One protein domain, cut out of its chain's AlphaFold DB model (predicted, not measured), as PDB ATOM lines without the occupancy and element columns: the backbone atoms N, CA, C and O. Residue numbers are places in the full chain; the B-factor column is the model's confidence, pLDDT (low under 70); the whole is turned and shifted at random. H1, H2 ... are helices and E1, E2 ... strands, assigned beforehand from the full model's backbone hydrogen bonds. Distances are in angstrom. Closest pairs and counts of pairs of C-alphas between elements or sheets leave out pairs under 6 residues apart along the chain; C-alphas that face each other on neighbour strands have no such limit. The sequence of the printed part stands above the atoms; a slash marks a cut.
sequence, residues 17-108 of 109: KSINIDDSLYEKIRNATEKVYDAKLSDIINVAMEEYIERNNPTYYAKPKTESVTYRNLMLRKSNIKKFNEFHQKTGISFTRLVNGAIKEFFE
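This is residues 17 to 108 of the 109 residues of an uncharacterized protein of Clostridium sp. CAG:571 (UniProt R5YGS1). Four crossed helices make a small body, with H4 in its middle, H2 crossing H4, and H1 and H3 toward opposite ends. A ribbon of two antiparallel strands, E1 and E2, covers one side, E1 beside H4 and E2 beside H2. The printed part has 92 residues, in the order E1, H1, H2, E2, H3, H4, and its class is mixed, helices and strands. It is compact, with a radius of gyration of the C-alphas of 12.3 A and spans of 36 by 31 by 24 A.

E1, residues 17 to 22, is antiparallel to E2, residues 69 to 77, with N 19 and O 72 within hydrogen-bond range at 3.0 A; E2 bends by 64 degrees at residue 73. H1, residues 23 to 35, touches H2, residues 41 to 55, with its residues 29 to 33 alone; the closest C-alphas, of Ile 29 and Leu 41, are 6.4 A apart. H2 touches H3, residues 78 to 91, at Met 49 and Asn 80, closest C-alphas 6.4 A apart, at a steep tilt of 52 degrees. H2 is about perpendicular, at 86 degrees, to H4, residues 95 to 106, which it touches; the C-alphas of Ala 48 and Phe 106 are closest, 5.5 A. H1 and H3 are apart. In H1, H2, H3 and H4 every O i to N i+4 pair is within hydrogen-bond range.

E1 begins at C-alpha 17 (319.804, 237.879, 281.898). H2 measures 21.7 A, E2 22.0 A and H3 20.1 A from first to last C-alpha. H4 ends at C-alpha 106 (338.419, 242.944, 276.792).

The C-alphas farthest apart, of Lys 35 and Lys 90, are 36.7 A apart. The printed part has no cut; the link from H2 to E2, residues 56 to 68, is long. No printed residue is under 70 in pLDDT.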
ATOM      1  N   LYS A  17     319.071 238.971 281.267       96.38
ATOM      2  CA  LYS A  17     319.804 237.879 281.898       96.38
ATOM      3  C   LYS A  17     320.466 238.374 283.177       96.38
ATOM      4  O   LYS A  17     321.258 239.315 283.161       96.38
ATOM      5  N   SER A  18     320.173 237.684 284.269       94.94
ATOM      6  CA  SER A  18     320.826 237.905 285.552       94.94
ATOM      7  C   SER A  18     322.205 237.260 285.587       94.94
ATOM      8  O   SER A  18     322.324 236.059 285.329       94.94
ATOM      9  N   ILE A  19     323.230 238.040 285.930       94.00
ATOM     10  CA  ILE A  19     324.602 237.559 286.116       94.00
ATOM     11  C   ILE A  19     325.262 238.231 287.327       94.00
ATOM     12  O   ILE A  19     324.887 239.336 287.720       94.00
ATOM     13  N   ASN A  20     326.268 237.558 287.889       94.62
ATOM     14  CA  ASN A  20     327.156 238.131 288.901       94.62
ATOM     15  C   ASN A  20     328.433 238.627 288.222       94.62
ATOM     16  O   ASN A  20     329.125 237.846 287.567       94.62
ATOM     17  N   ILE A  21     328.755 239.899 288.389       94.62
ATOM     18  CA  ILE A  21     329.973 240.500 287.846       94.62
ATOM     19  C   ILE A  21     330.918 240.746 289.010       94.62
ATOM     20  O   ILE A  21     330.478 241.221 290.052       94.62
ATOM     21  N   ASP A  22     332.185 240.390 288.850       94.94
ATOM     22  CA  ASP A  22     333.216 240.714 289.832       94.94
ATOM     23  C   ASP A  22     333.349 242.244 289.943       94.94
ATOM     24  O   ASP A  22     333.371 242.942 288.926       94.94
ATOM     25  N   ASP A  23     333.376 242.777 291.165       94.81
ATOM     26  CA  ASP A  23     333.241 244.223 291.412       94.81
ATOM     27  C   ASP A  23     334.329 245.046 290.711       94.81
ATOM     28  O   ASP A  23     334.041 246.089 290.122       94.81
ATOM     29  N   SER A  24     335.564 244.546 290.683       94.75
ATOM     30  CA  SER A  24     336.671 245.185 289.964       94.75
ATOM     31  C   SER A  24     336.402 245.312 288.461       94.75
ATOM     32  O   SER A  24     336.721 246.334 287.850       94.75
ATOM     33  N   LEU A  25     335.779 244.300 287.853       95.69
ATOM     34  CA  LEU A  25     335.390 244.321 286.445       95.69
ATOM     35  C   LEU A  25     334.189 245.236 286.220       95.69
ATOM     36  O   LEU A  25     334.153 245.972 285.234       95.69
ATOM     37  N   TYR A  26     333.226 245.233 287.142       95.75
ATOM     38  CA  TYR A  26     332.081 246.135 287.087       95.75
ATOM     39  C   TYR A  26     332.521 247.605 287.084       95.75
ATOM     40  O   TYR A  26     332.064 248.376 286.240       95.75
ATOM     41  N   GLU A  27     333.463 247.976 287.953       95.69
ATOM     42  CA  GLU A  27     334.013 249.333 287.998       95.69
ATOM     43  C   GLU A  27     334.787 249.699 286.723       95.69
ATOM     44  O   GLU A  27     334.691 250.835 286.252       95.69
ATOM     45  N   LYS A  28     335.500 248.752 286.094       96.31
ATOM     46  CA  LYS A  28     336.124 248.985 284.776       96.31
ATOM     47  C   LYS A  28     335.082 249.314 283.706       96.31
ATOM     48  O   LYS A  28     335.230 250.310 283.000       96.31
ATOM     49  N   ILE A  29     334.003 248.528 283.617       96.75
ATOM     50  CA  ILE A  29     332.925 248.776 282.644       96.75
ATOM     51  C   ILE A  29     332.265 250.128 282.923       96.75
ATOM     52  O   ILE A  29     332.055 250.909 281.996       96.75
ATOM     53  N   ARG A  30     331.969 250.429 284.191       95.94
ATOM     54  CA  ARG A  30     331.362 251.699 284.595       95.94
ATOM     55  C   ARG A  30     332.218 252.892 284.169       95.94
ATOM     56  O   ARG A  30     331.716 253.791 283.497       95.94
ATOM     57  N   ASN A  31     333.515 252.861 284.472       96.62
ATOM     58  CA  ASN A  31     334.446 253.900 284.038       96.62
ATOM     59  C   ASN A  31     334.472 254.047 282.510       96.62
ATOM     60  O   ASN A  31     334.494 255.169 282.009       96.62
ATOM     61  N   ALA A  32     334.423 252.938 281.766       96.81
ATOM     62  CA  ALA A  32     334.378 252.975 280.307       96.81
ATOM     63  C   ALA A  32     333.092 253.642 279.780       96.81
ATOM     64  O   ALA A  32     333.176 254.468 278.873       96.81
ATOM     65  N   THR A  33     331.926 253.360 280.373       95.88
ATOM     66  CA  THR A  33     330.658 254.024 280.004       95.88
ATOM     67  C   THR A  33     330.602 255.500 280.398       95.88
ATOM     68  O   THR A  33     329.935 256.286 279.743       95.88
ATOM     69  N   GLU A  34     331.278 255.892 281.479       95.88
ATOM     70  CA  GLU A  34     331.226 257.269 281.986       95.88
ATOM     71  C   GLU A  34     332.249 258.188 281.302       95.88
ATOM     72  O   GLU A  34     332.031 259.396 281.227       95.88
ATOM     73  N   LYS A  35     333.378 257.638 280.832       96.56
ATOM     74  CA  LYS A  35     334.539 258.438 280.402       96.56
ATOM     75  C   LYS A  35     334.993 258.192 278.966       96.56
ATOM     76  O   LYS A  35     335.725 259.025 278.440       96.56
ATOM     77  N   VAL A  36     334.627 257.064 278.350       95.88
ATOM     78  CA  VAL A  36     335.218 256.635 277.067       95.88
ATOM     79  C   VAL A  36     334.165 256.456 275.979       95.88
ATOM     80  O   VAL A  36     334.342 256.954 274.870       95.88
ATOM     81  N   TYR A  37     333.068 255.762 276.281       94.94
ATOM     82  CA  TYR A  37     332.077 255.355 275.290       94.94
ATOM     83  C   TYR A  37     330.686 255.882 275.634       94.94
ATOM     84  O   TYR A  37     330.217 255.691 276.752       94.94
ATOM     85  N   ASP A  38     329.985 256.435 274.642       95.56
ATOM     86  CA  ASP A  38     328.534 256.652 274.713       95.56
ATOM     87  C   ASP A  38     327.808 255.305 274.554       95.56
ATOM     88  O   ASP A  38     327.368 254.913 273.470       95.56
ATOM     89  N   ALA A  39     327.810 254.524 275.632       95.44
ATOM     90  CA  ALA A  39     327.336 253.149 275.648       95.44
ATOM     91  C   ALA A  39     326.761 252.784 277.018       95.44
ATOM     92  O   ALA A  39     327.196 253.275 278.058       95.44
ATOM     93  N   LYS A  40     325.801 251.856 277.043       95.19
ATOM     94  CA  LYS A  40     325.318 251.270 278.299       95.19
ATOM     95  C   LYS A  40     326.251 250.145 278.737       95.19
ATOM     96  O   LYS A  40     326.903 249.505 277.916       95.19
ATOM     97  N   LEU A  41     326.197 249.790 280.024       94.88
ATOM     98  CA  LEU A  41     326.905 248.619 280.570       94.88
ATOM     99  C   LEU A  41     326.665 247.350 279.730       94.88
ATOM    100  O   LEU A  41     327.592 246.604 279.435       94.88
ATOM    101  N   SER A  42     325.413 247.117 279.316       96.38
ATOM    102  CA  SER A  42     325.056 245.960 278.482       96.38
ATOM    103  C   SER A  42     325.698 246.002 277.095       96.38
ATOM    104  O   SER A  42     325.979 244.942 276.543       96.38
ATOM    105  N   ASP A  43     325.934 247.182 276.522       96.44
ATOM    106  CA  ASP A  43     326.537 247.301 275.193       96.44
ATOM    107  C   ASP A  43     328.008 246.879 275.242       96.44
ATOM    108  O   ASP A  43     328.406 246.002 274.478       96.44
ATOM    109  N   ILE A  44     328.771 247.391 276.216       97.06
ATOM    110  CA  ILE A  44     330.177 247.001 276.425       97.06
ATOM    111  C   ILE A  44     330.292 245.498 276.697       97.06
ATOM    112  O   ILE A  44     331.117 244.821 276.093       97.06
ATOM    113  N   ILE A  45     329.432 244.946 277.560       97.31
ATOM    114  CA  ILE A  45     329.467 243.512 277.878       97.31
ATOM    115  C   ILE A  45     329.139 242.658 276.647       97.31
ATOM    116  O   ILE A  45     329.767 241.622 276.451       97.31
ATOM    117  N   ASN A  46     328.185 243.063 275.801       97.69
ATOM    118  CA  ASN A  46     327.898 242.317 274.574       97.69
ATOM    119  C   ASN A  46     329.091 242.326 273.613       97.69
ATOM    120  O   ASN A  46     329.408 241.271 273.075       97.69
ATOM    121  N   VAL A  47     329.768 243.466 273.450       96.75
ATOM    122  CA  VAL A  47     330.977 243.563 272.615       96.75
ATOM    123  C   VAL A  47     332.099 242.688 273.178       96.75
ATOM    124  O   VAL A  47     332.671 241.893 272.439       96.75
ATOM    125  N   ALA A  48     332.342 242.735 274.492       96.81
ATOM    126  CA  ALA A  48     333.330 241.875 275.145       96.81
ATOM    127  C   ALA A  48     333.025 240.379 274.935       96.81
ATOM    128  O   ALA A  48     333.920 239.579 274.676       96.81
ATOM    129  N   MET A  49     331.748 239.984 275.011       97.38
ATOM    130  CA  MET A  49     331.331 238.611 274.713       97.38
ATOM    131  C   MET A  49     331.554 238.236 273.242       97.38
ATOM    132  O   MET A  49     331.921 237.097 272.968       97.38
ATOM    133  N   GLU A  50     331.310 239.151 272.307       96.44
ATOM    134  CA  GLU A  50     331.499 238.919 270.870       96.44
ATOM    135  C   GLU A  50     332.974 238.716 270.529       96.44
ATOM    136  O   GLU A  50     333.307 237.698 269.929       96.44
ATOM    137  N   GLU A  51     333.859 239.585 271.018       95.44
ATOM    138  CA  GLU A  51     335.309 239.437 270.847       95.44
ATOM    139  C   GLU A  51     335.809 238.101 271.425       95.44
ATOM    140  O   GLU A  51     336.562 237.355 270.793       95.44
ATOM    141  N   TYR A  52     335.302 237.730 272.605       95.38
ATOM    142  CA  TYR A  52     335.614 236.449 273.235       95.38
ATOM    143  C   TYR A  52     335.168 235.242 272.390       95.38
ATOM    144  O   TYR A  52     335.871 234.229 272.321       95.38
ATOM    145  N   ILE A  53     334.004 235.338 271.737       95.88
ATOM    146  CA  ILE A  53     333.484 234.310 270.822       95.88
ATOM    147  C   ILE A  53     334.332 234.233 269.555       95.88
ATOM    148  O   ILE A  53     334.636 233.124 269.118       95.88
ATOM    149  N   GLU A  54     334.708 235.371 268.973       94.38
ATOM    150  CA  GLU A  54     335.506 235.439 267.744       94.38
ATOM    151  C   GLU A  54     336.872 234.782 267.923       94.38
ATOM    152  O   GLU A  54     337.310 234.007 267.073       94.38
ATOM    153  N   ARG A  55     337.502 234.998 269.079       90.62
ATOM    154  CA  ARG A  55     338.751 234.324 269.430       90.62
ATOM    155  C   ARG A  55     338.582 232.817 269.655       90.62
ATOM    156  O   ARG A  55     339.544 232.067 269.506       90.62
ATOM    157  N   ASN A  56     337.380 232.369 270.028       86.81
ATOM    158  CA  ASN A  56     337.006 230.958 270.189       86.81
ATOM    159  C   ASN A  56     337.960 230.142 271.092       86.81
ATOM    160  O   ASN A  56     338.169 228.947 270.882       86.81
ATOM    161  N   ASN A  57     338.529 230.787 272.113       83.94
ATOM    162  CA  ASN A  57     339.438 230.173 273.081       83.94
ATOM    163  C   ASN A  57     338.939 230.439 274.511       83.94
ATOM    164  O   ASN A  57     339.408 231.385 275.148       83.94
ATOM    165  N   PRO A  58     337.929 229.688 274.995       79.69
ATOM    166  CA  PRO A  58     337.382 229.886 276.329       79.69
ATOM    167  C   PRO A  58     338.394 229.458 277.401       79.69
ATOM    168  O   PRO A  58     338.691 228.279 277.581       79.69
ATOM    169  N   THR A  59     338.909 230.440 278.122       76.38
ATOM    170  CA  THR A  59     339.884 230.336 279.208       76.38
ATOM    171  C   THR A  59     339.188 230.312 280.568       76.38
ATOM    172  O   THR A  59     338.182 230.987 280.809       76.38
ATOM    173  N   TYR A  60     339.732 229.536 281.507       77.69
ATOM    174  CA  TYR A  60     339.272 229.597 282.889       77.69
ATOM    175  C   TYR A  60     339.746 230.891 283.548       77.69
ATOM    176  O   TYR A  60     340.944 231.135 283.681       77.69
ATOM    177  N   TYR A  61     338.792 231.695 284.017       77.94
ATOM    178  CA  TYR A  61     339.070 232.857 284.847       77.94
ATOM    179  C   TYR A  61     338.956 232.495 286.334       77.94
ATOM    180  O   TYR A  61     337.857 232.313 286.874       77.94
ATOM    181  N   ALA A  62     340.110 232.395 286.998       76.19
ATOM    182  CA  ALA A  62     340.195 232.200 288.438       76.19
ATOM    183  C   ALA A  62     339.818 233.500 289.160       76.19
ATOM    184  O   ALA A  62     340.541 234.493 289.098       76.19
ATOM    185  N   LYS A  63     338.683 233.482 289.864       75.69
ATOM    186  CA  LYS A  63     338.251 234.606 290.698       75.69
ATOM    187  C   LYS A  63     339.299 234.880 291.795       75.69
ATOM    188  O   LYS A  63     339.668 233.929 292.493       75.69
ATOM    189  N   PRO A  64     339.734 236.132 292.018       81.12
ATOM    190  CA  PRO A  64     340.581 236.457 293.162       81.12
ATOM    191  C   PRO A  64     339.875 236.121 294.488       81.12
ATOM    192  O   PRO A  64     338.665 236.292 294.623       81.12
ATOM    193  N   LYS A  65     340.623 235.638 295.489       74.44
ATOM    194  CA  LYS A  65     340.050 235.137 296.758       74.44
ATOM    195  C   LYS A  65     339.242 236.186 297.534       74.44
ATOM    196  O   LYS A  65     338.301 235.822 298.228       74.44
ATOM    197  N   THR A  66     339.606 237.461 297.419       83.62
ATOM    198  CA  THR A  66     338.976 238.592 298.122       83.62
ATOM    199  C   THR A  66     337.960 239.344 297.263       83.62
ATOM    200  O   THR A  66     337.469 240.391 297.673       83.62
ATOM    201  N   GLU A  67     337.664 238.851 296.063       88.50
ATOM    202  CA  GLU A  67     336.807 239.549 295.110       88.50
ATOM    203  C   GLU A  67     335.326 239.393 295.497       88.50
ATOM    204  O   GLU A  67     334.815 238.277 295.656       88.50
ATOM    205  N   SER A  68     334.616 240.511 295.613       90.88
ATOM    206  CA  SER A  68     333.160 240.551 295.788       90.88
ATOM    207  C   SER A  68     332.444 240.522 294.437       90.88
ATOM    208  O   SER A  68     333.076 240.581 293.381       90.88
ATOM    209  N   VAL A  69     331.128 240.307 294.452       91.56
ATOM    210  CA  VAL A  69     330.329 240.273 293.222       91.56
ATOM    211  C   VAL A  69     329.108 241.161 293.320       91.56
ATOM    212  O   VAL A  69     328.361 241.128 294.298       91.56
ATOM    213  N   THR A  70     328.838 241.845 292.221       91.00
ATOM    214  CA  THR A  70     327.662 242.664 292.013       91.00
ATOM    215  C   THR A  70     326.668 241.919 291.123       91.00
ATOM    216  O   THR A  70     326.965 241.541 289.987       91.00
ATOM    217  N   TYR A  71     325.447 241.728 291.623       93.25
ATOM    218  CA  TYR A  71     324.344 241.150 290.853       93.25
ATOM    219  C   TYR A  71     323.695 242.205 289.946       93.25
ATOM    220  O   TYR A  71     323.317 243.292 290.403       93.25
ATOM    221  N   ARG A  72     323.532 241.885 288.656       91.88
ATOM    222  CA  ARG A  72     322.849 242.747 287.677       91.88
ATOM    223  C   ARG A  72     321.979 241.937 286.727       91.88
ATOM    224  O   ARG A  72     322.355 240.852 286.289       91.88
ATOM    225  N   ASN A  73     320.839 242.516 286.361       94.56
ATOM    226  CA  ASN A  73     320.049 242.059 285.224       94.56
ATOM    227  C   ASN A  73     320.454 242.870 283.987       94.56
ATOM    228  O   ASN A  73     320.312 244.093 283.982       94.56
ATOM    229  N   LEU A  74     320.987 242.202 282.966       94.94
ATOM    230  CA  LEU A  74     321.555 242.838 281.778       94.94
ATOM    231  C   LEU A  74     320.851 242.403 280.502       94.94
ATOM    232  O   LEU A  74     320.378 241.276 280.385       94.94
ATOM    233  N   MET A  75     320.836 243.293 279.515       97.56
ATOM    234  CA  MET A  75     320.245 243.030 278.208       97.56
ATOM    235  C   MET A  75     321.301 242.414 277.286       97.56
ATOM    236  O   MET A  75     322.060 243.123 276.628       97.56
ATOM    237  N   LEU A  76     321.353 241.083 277.224       97.94
ATOM    238  CA  LEU A  76     322.364 240.347 276.457       97.94
ATOM    239  C   LEU A  76     321.805 239.808 275.139       97.94
ATOM    240  O   LEU A  76     320.647 239.392 275.060       97.94
ATOM    241  N   ARG A  77     322.622 239.805 274.083       97.94
ATOM    242  CA  ARG A  77     322.245 239.308 272.750       97.94
ATOM    243  C   ARG A  77     321.987 237.803 272.781       97.94
ATOM    244  O   ARG A  77     322.735 237.035 273.384       97.94
ATOM    245  N   LYS A  78     320.939 237.362 272.077       97.81
ATOM    246  CA  LYS A  78     320.561 235.940 271.997       97.81
ATOM    247  C   LYS A  78     321.697 235.042 271.500       97.81
ATOM    248  O   LYS A  78     321.893 233.960 272.047       97.81
ATOM    249  N   SER A  79     322.419 235.475 270.468       97.25
ATOM    250  CA  SER A  79     323.558 234.725 269.920       97.25
ATOM    251  C   SER A  79     324.691 234.579 270.937       97.25
ATOM    252  O   SER A  79     325.159 233.459 271.142       97.25
ATOM    253  N   ASN A  80     325.041 235.656 271.645       97.81
ATOM    254  CA  ASN A  80     326.070 235.649 272.689       97.81
ATOM    255  C   ASN A  80     325.701 234.675 273.811       97.81
ATOM    256  O   ASN A  80     326.498 233.814 274.175       97.81
ATOM    257  N   ILE A  81     324.453 234.725 274.291       97.75
ATOM    258  CA  ILE A  81     323.958 233.782 275.306       97.75
ATOM    259  C   ILE A  81     324.070 232.335 274.810       97.75
ATOM    260  O   ILE A  81     324.549 231.468 275.540       97.75
ATOM    261  N   LYS A  82     323.635 232.063 273.572       97.75
ATOM    262  CA  LYS A  82     323.701 230.720 272.983       97.75
ATOM    263  C   LYS A  82     325.144 230.209 272.947       97.75
ATOM    264  O   LYS A  82     325.399 229.106 273.420       97.75
ATOM    265  N   LYS A  83     326.083 231.018 272.454       97.69
ATOM    266  CA  LYS A  83     327.499 230.644 272.353       97.69
ATOM    267  C   LYS A  83     328.166 230.431 273.705       97.69
ATOM    268  O   LYS A  83     328.874 229.446 273.879       97.69
ATOM    269  N   PHE A  84     327.877 231.270 274.692       96.94
ATOM    270  CA  PHE A  84     328.408 231.075 276.041       96.94
ATOM    271  C   PHE A  84     327.827 229.830 276.723       96.94
ATOM    272  O   PHE A  84     328.541 229.157 277.462       96.94
ATOM    273  N   ASN A  85     326.571 229.464 276.446       97.00
ATOM    274  CA  ASN A  85     326.026 228.181 276.896       97.00
ATOM    275  C   ASN A  85     326.718 226.990 276.210       97.00
ATOM    276  O   ASN A  85     326.992 225.995 276.875       97.00
ATOM    277  N   GLU A  86     327.047 227.089 274.916       96.94
ATOM    278  CA  GLU A  86     327.849 226.071 274.213       96.94
ATOM    279  C   GLU A  86     329.249 225.935 274.846       96.94
ATOM    280  O   GLU A  86     329.711 224.821 275.081       96.94
ATOM    281  N   PHE A  87     329.916 227.046 275.181       96.56
ATOM    282  CA  PHE A  87     331.198 227.016 275.897       96.56
ATOM    283  C   PHE A  87     331.074 226.417 277.295       96.56
ATOM    284  O   PHE A  87     331.912 225.600 277.677       96.56
ATOM    285  N   HIS A  88     330.022 226.761 278.037       95.12
ATOM    286  CA  HIS A  88     329.749 226.169 279.342       95.12
ATOM    287  C   HIS A  88     329.613 224.645 279.246       95.12
ATOM    288  O   HIS A  88     330.268 223.930 279.997       95.12
ATOM    289  N   GLN A  89     328.834 224.143 278.284       95.62
ATOM    290  CA  GLN A  89     328.660 222.703 278.072       95.62
ATOM    291  C   GLN A  89     329.974 221.998 277.713       95.62
ATOM    292  O   GLN A  89     330.210 220.882 278.163       95.62
ATOM    293  N   LYS A  90     330.836 222.645 276.920       93.56
ATOM    294  CA  LYS A  90     332.121 222.072 276.491       93.56
ATOM    295  C   LYS A  90     333.189 222.071 277.584       93.56
ATOM    296  O   LYS A  90     334.006 221.162 277.622       93.56
ATOM    297  N   THR A  91     333.222 223.106 278.421       93.19
ATOM    298  CA  THR A  91     334.334 223.359 279.358       93.19
ATOM    299  C   THR A  91     333.980 223.099 280.819       93.19
ATOM    300  O   THR A  91     334.869 223.021 281.659       93.19
ATOM    301  N   GLY A  92     332.690 223.037 281.157       93.25
ATOM    302  CA  GLY A  92     332.201 223.029 282.538       93.25
ATOM    303  C   GLY A  92     332.269 224.392 283.241       93.25
ATOM    304  O   GLY A  92     331.715 224.549 284.329       93.25
ATOM    305  N   ILE A  93     332.885 225.415 282.635       93.88
ATOM    306  CA  ILE A  93     333.001 226.755 283.225       93.88
ATOM    307  C   ILE A  93     331.622 227.407 283.239       93.88
ATOM    308  O   ILE A  93     330.939 227.446 282.217       93.88
ATOM    309  N   SER A  94     331.185 227.928 284.386       93.44
ATOM    310  CA  SER A  94     329.858 228.543 284.485       93.44
ATOM    311  C   SER A  94     329.715 229.744 283.548       93.44
ATOM    312  O   SER A  94     330.657 230.516 283.357       93.44
ATOM    313  N   PHE A  95     328.507 229.945 283.014       95.00
ATOM    314  CA  PHE A  95     328.174 231.081 282.145       95.00
ATOM    315  C   PHE A  95     328.684 232.412 282.713       95.00
ATOM    316  O   PHE A  95     329.334 233.194 282.030       95.00
ATOM    317  N   THR A  96     328.441 232.641 284.001       94.06
ATOM    318  CA  THR A  96     328.872 233.846 284.707       94.06
ATOM    319  C   THR A  96     330.393 233.990 284.751       94.06
ATOM    320  O   THR A  96     330.903 235.097 284.599       94.06
ATOM    321  N   ARG A  97     331.143 232.899 284.945       93.44
ATOM    322  CA  ARG A  97     332.613 232.954 284.935       93.44
ATOM    323  C   ARG A  97     333.158 233.214 283.538       93.44
ATOM    324  O   ARG A  97     334.076 234.014 283.421       93.44
ATOM    325  N   LEU A  98     332.547 232.632 282.506       95.69
ATOM    326  CA  LEU A  98     332.879 232.945 281.116       95.69
ATOM    327  C   LEU A  98     332.655 234.433 280.822       95.69
ATOM    328  O   LEU A  98     333.523 235.068 280.238       95.69
ATOM    329  N   VAL A  99     331.532 235.017 281.264       96.00
ATOM    330  CA  VAL A  99     331.265 236.454 281.062       96.00
ATOM    331  C   VAL A  99     332.297 237.324 281.782       96.00
ATOM    332  O   VAL A  99     332.801 238.271 281.192       96.00
ATOM    333  N   ASN A 100     332.661 236.994 283.025       95.50
ATOM    334  CA  ASN A 100     333.724 237.719 283.729       95.50
ATOM    335  C   ASN A 100     335.083 237.578 283.021       95.50
ATOM    336  O   ASN A 100     335.801 238.563 282.904       95.50
ATOM    337  N   GLY A 101     335.409 236.392 282.495       95.00
ATOM    338  CA  GLY A 101     336.606 236.188 281.672       95.00
ATOM    339  C   GLY A 101     336.602 237.066 280.420       95.00
ATOM    340  O   GLY A 101     337.569 237.776 280.170       95.00
ATOM    341  N   ALA A 102     335.480 237.111 279.699       95.81
ATOM    342  CA  ALA A 102     335.318 237.969 278.528       95.81
ATOM    343  C   ALA A 102     335.517 239.455 278.851       95.81
ATOM    344  O   ALA A 102     336.254 240.141 278.153       95.81
ATOM    345  N   ILE A 103     334.916 239.944 279.941       95.88
ATOM    346  CA  ILE A 103     335.085 241.334 280.385       95.88
ATOM    347  C   ILE A 103     336.540 241.614 280.766       95.88
ATOM    348  O   ILE A 103     337.078 242.654 280.399       95.88
ATOM    349  N   LYS A 104     337.177 240.712 281.521       94.88
ATOM    350  CA  LYS A 104     338.569 240.879 281.944       94.88
ATOM    351  C   LYS A 104     339.486 241.041 280.741       94.88
ATOM    352  O   LYS A 104     340.248 241.996 280.694       94.88
ATOM    353  N   GLU A 105     339.371 240.131 279.785       93.56
ATOM    354  CA  GLU A 105     340.252 240.101 278.623       93.56
ATOM    355  C   GLU A 105     340.003 241.277 277.677       93.56
ATOM    356  O   GLU A 105     340.963 241.852 277.183       93.56
ATOM    357  N   PHE A 106     338.753 241.724 277.536       95.12
ATOM    358  CA  PHE A 106     338.419 242.944 276.792       95.12
ATOM    359  C   PHE A 106     339.128 244.207 277.320       95.12
ATOM    360  O   PHE A 106     339.382 245.130 276.561       95.12
ATOM    361  N   PHE A 107     339.435 244.273 278.621       94.19
ATOM    362  CA  PHE A 107     340.156 245.404 279.224       94.19
ATOM    363  C   PHE A 107     341.658 245.157 279.419       94.19
ATOM    364  O   PHE A 107     342.344 246.031 279.951       94.19
ATOM    365  N   GLU A 108     342.151 243.963 279.101       89.50
ATOM    366  CA  GLU A 108     343.574 243.609 279.197       89.50
ATOM    367  C   GLU A 108     344.262 243.549 277.826       89.50
ATOM    368  O   GLU A 108     345.487 243.671 277.779       89.50
TER     369      GLU A 108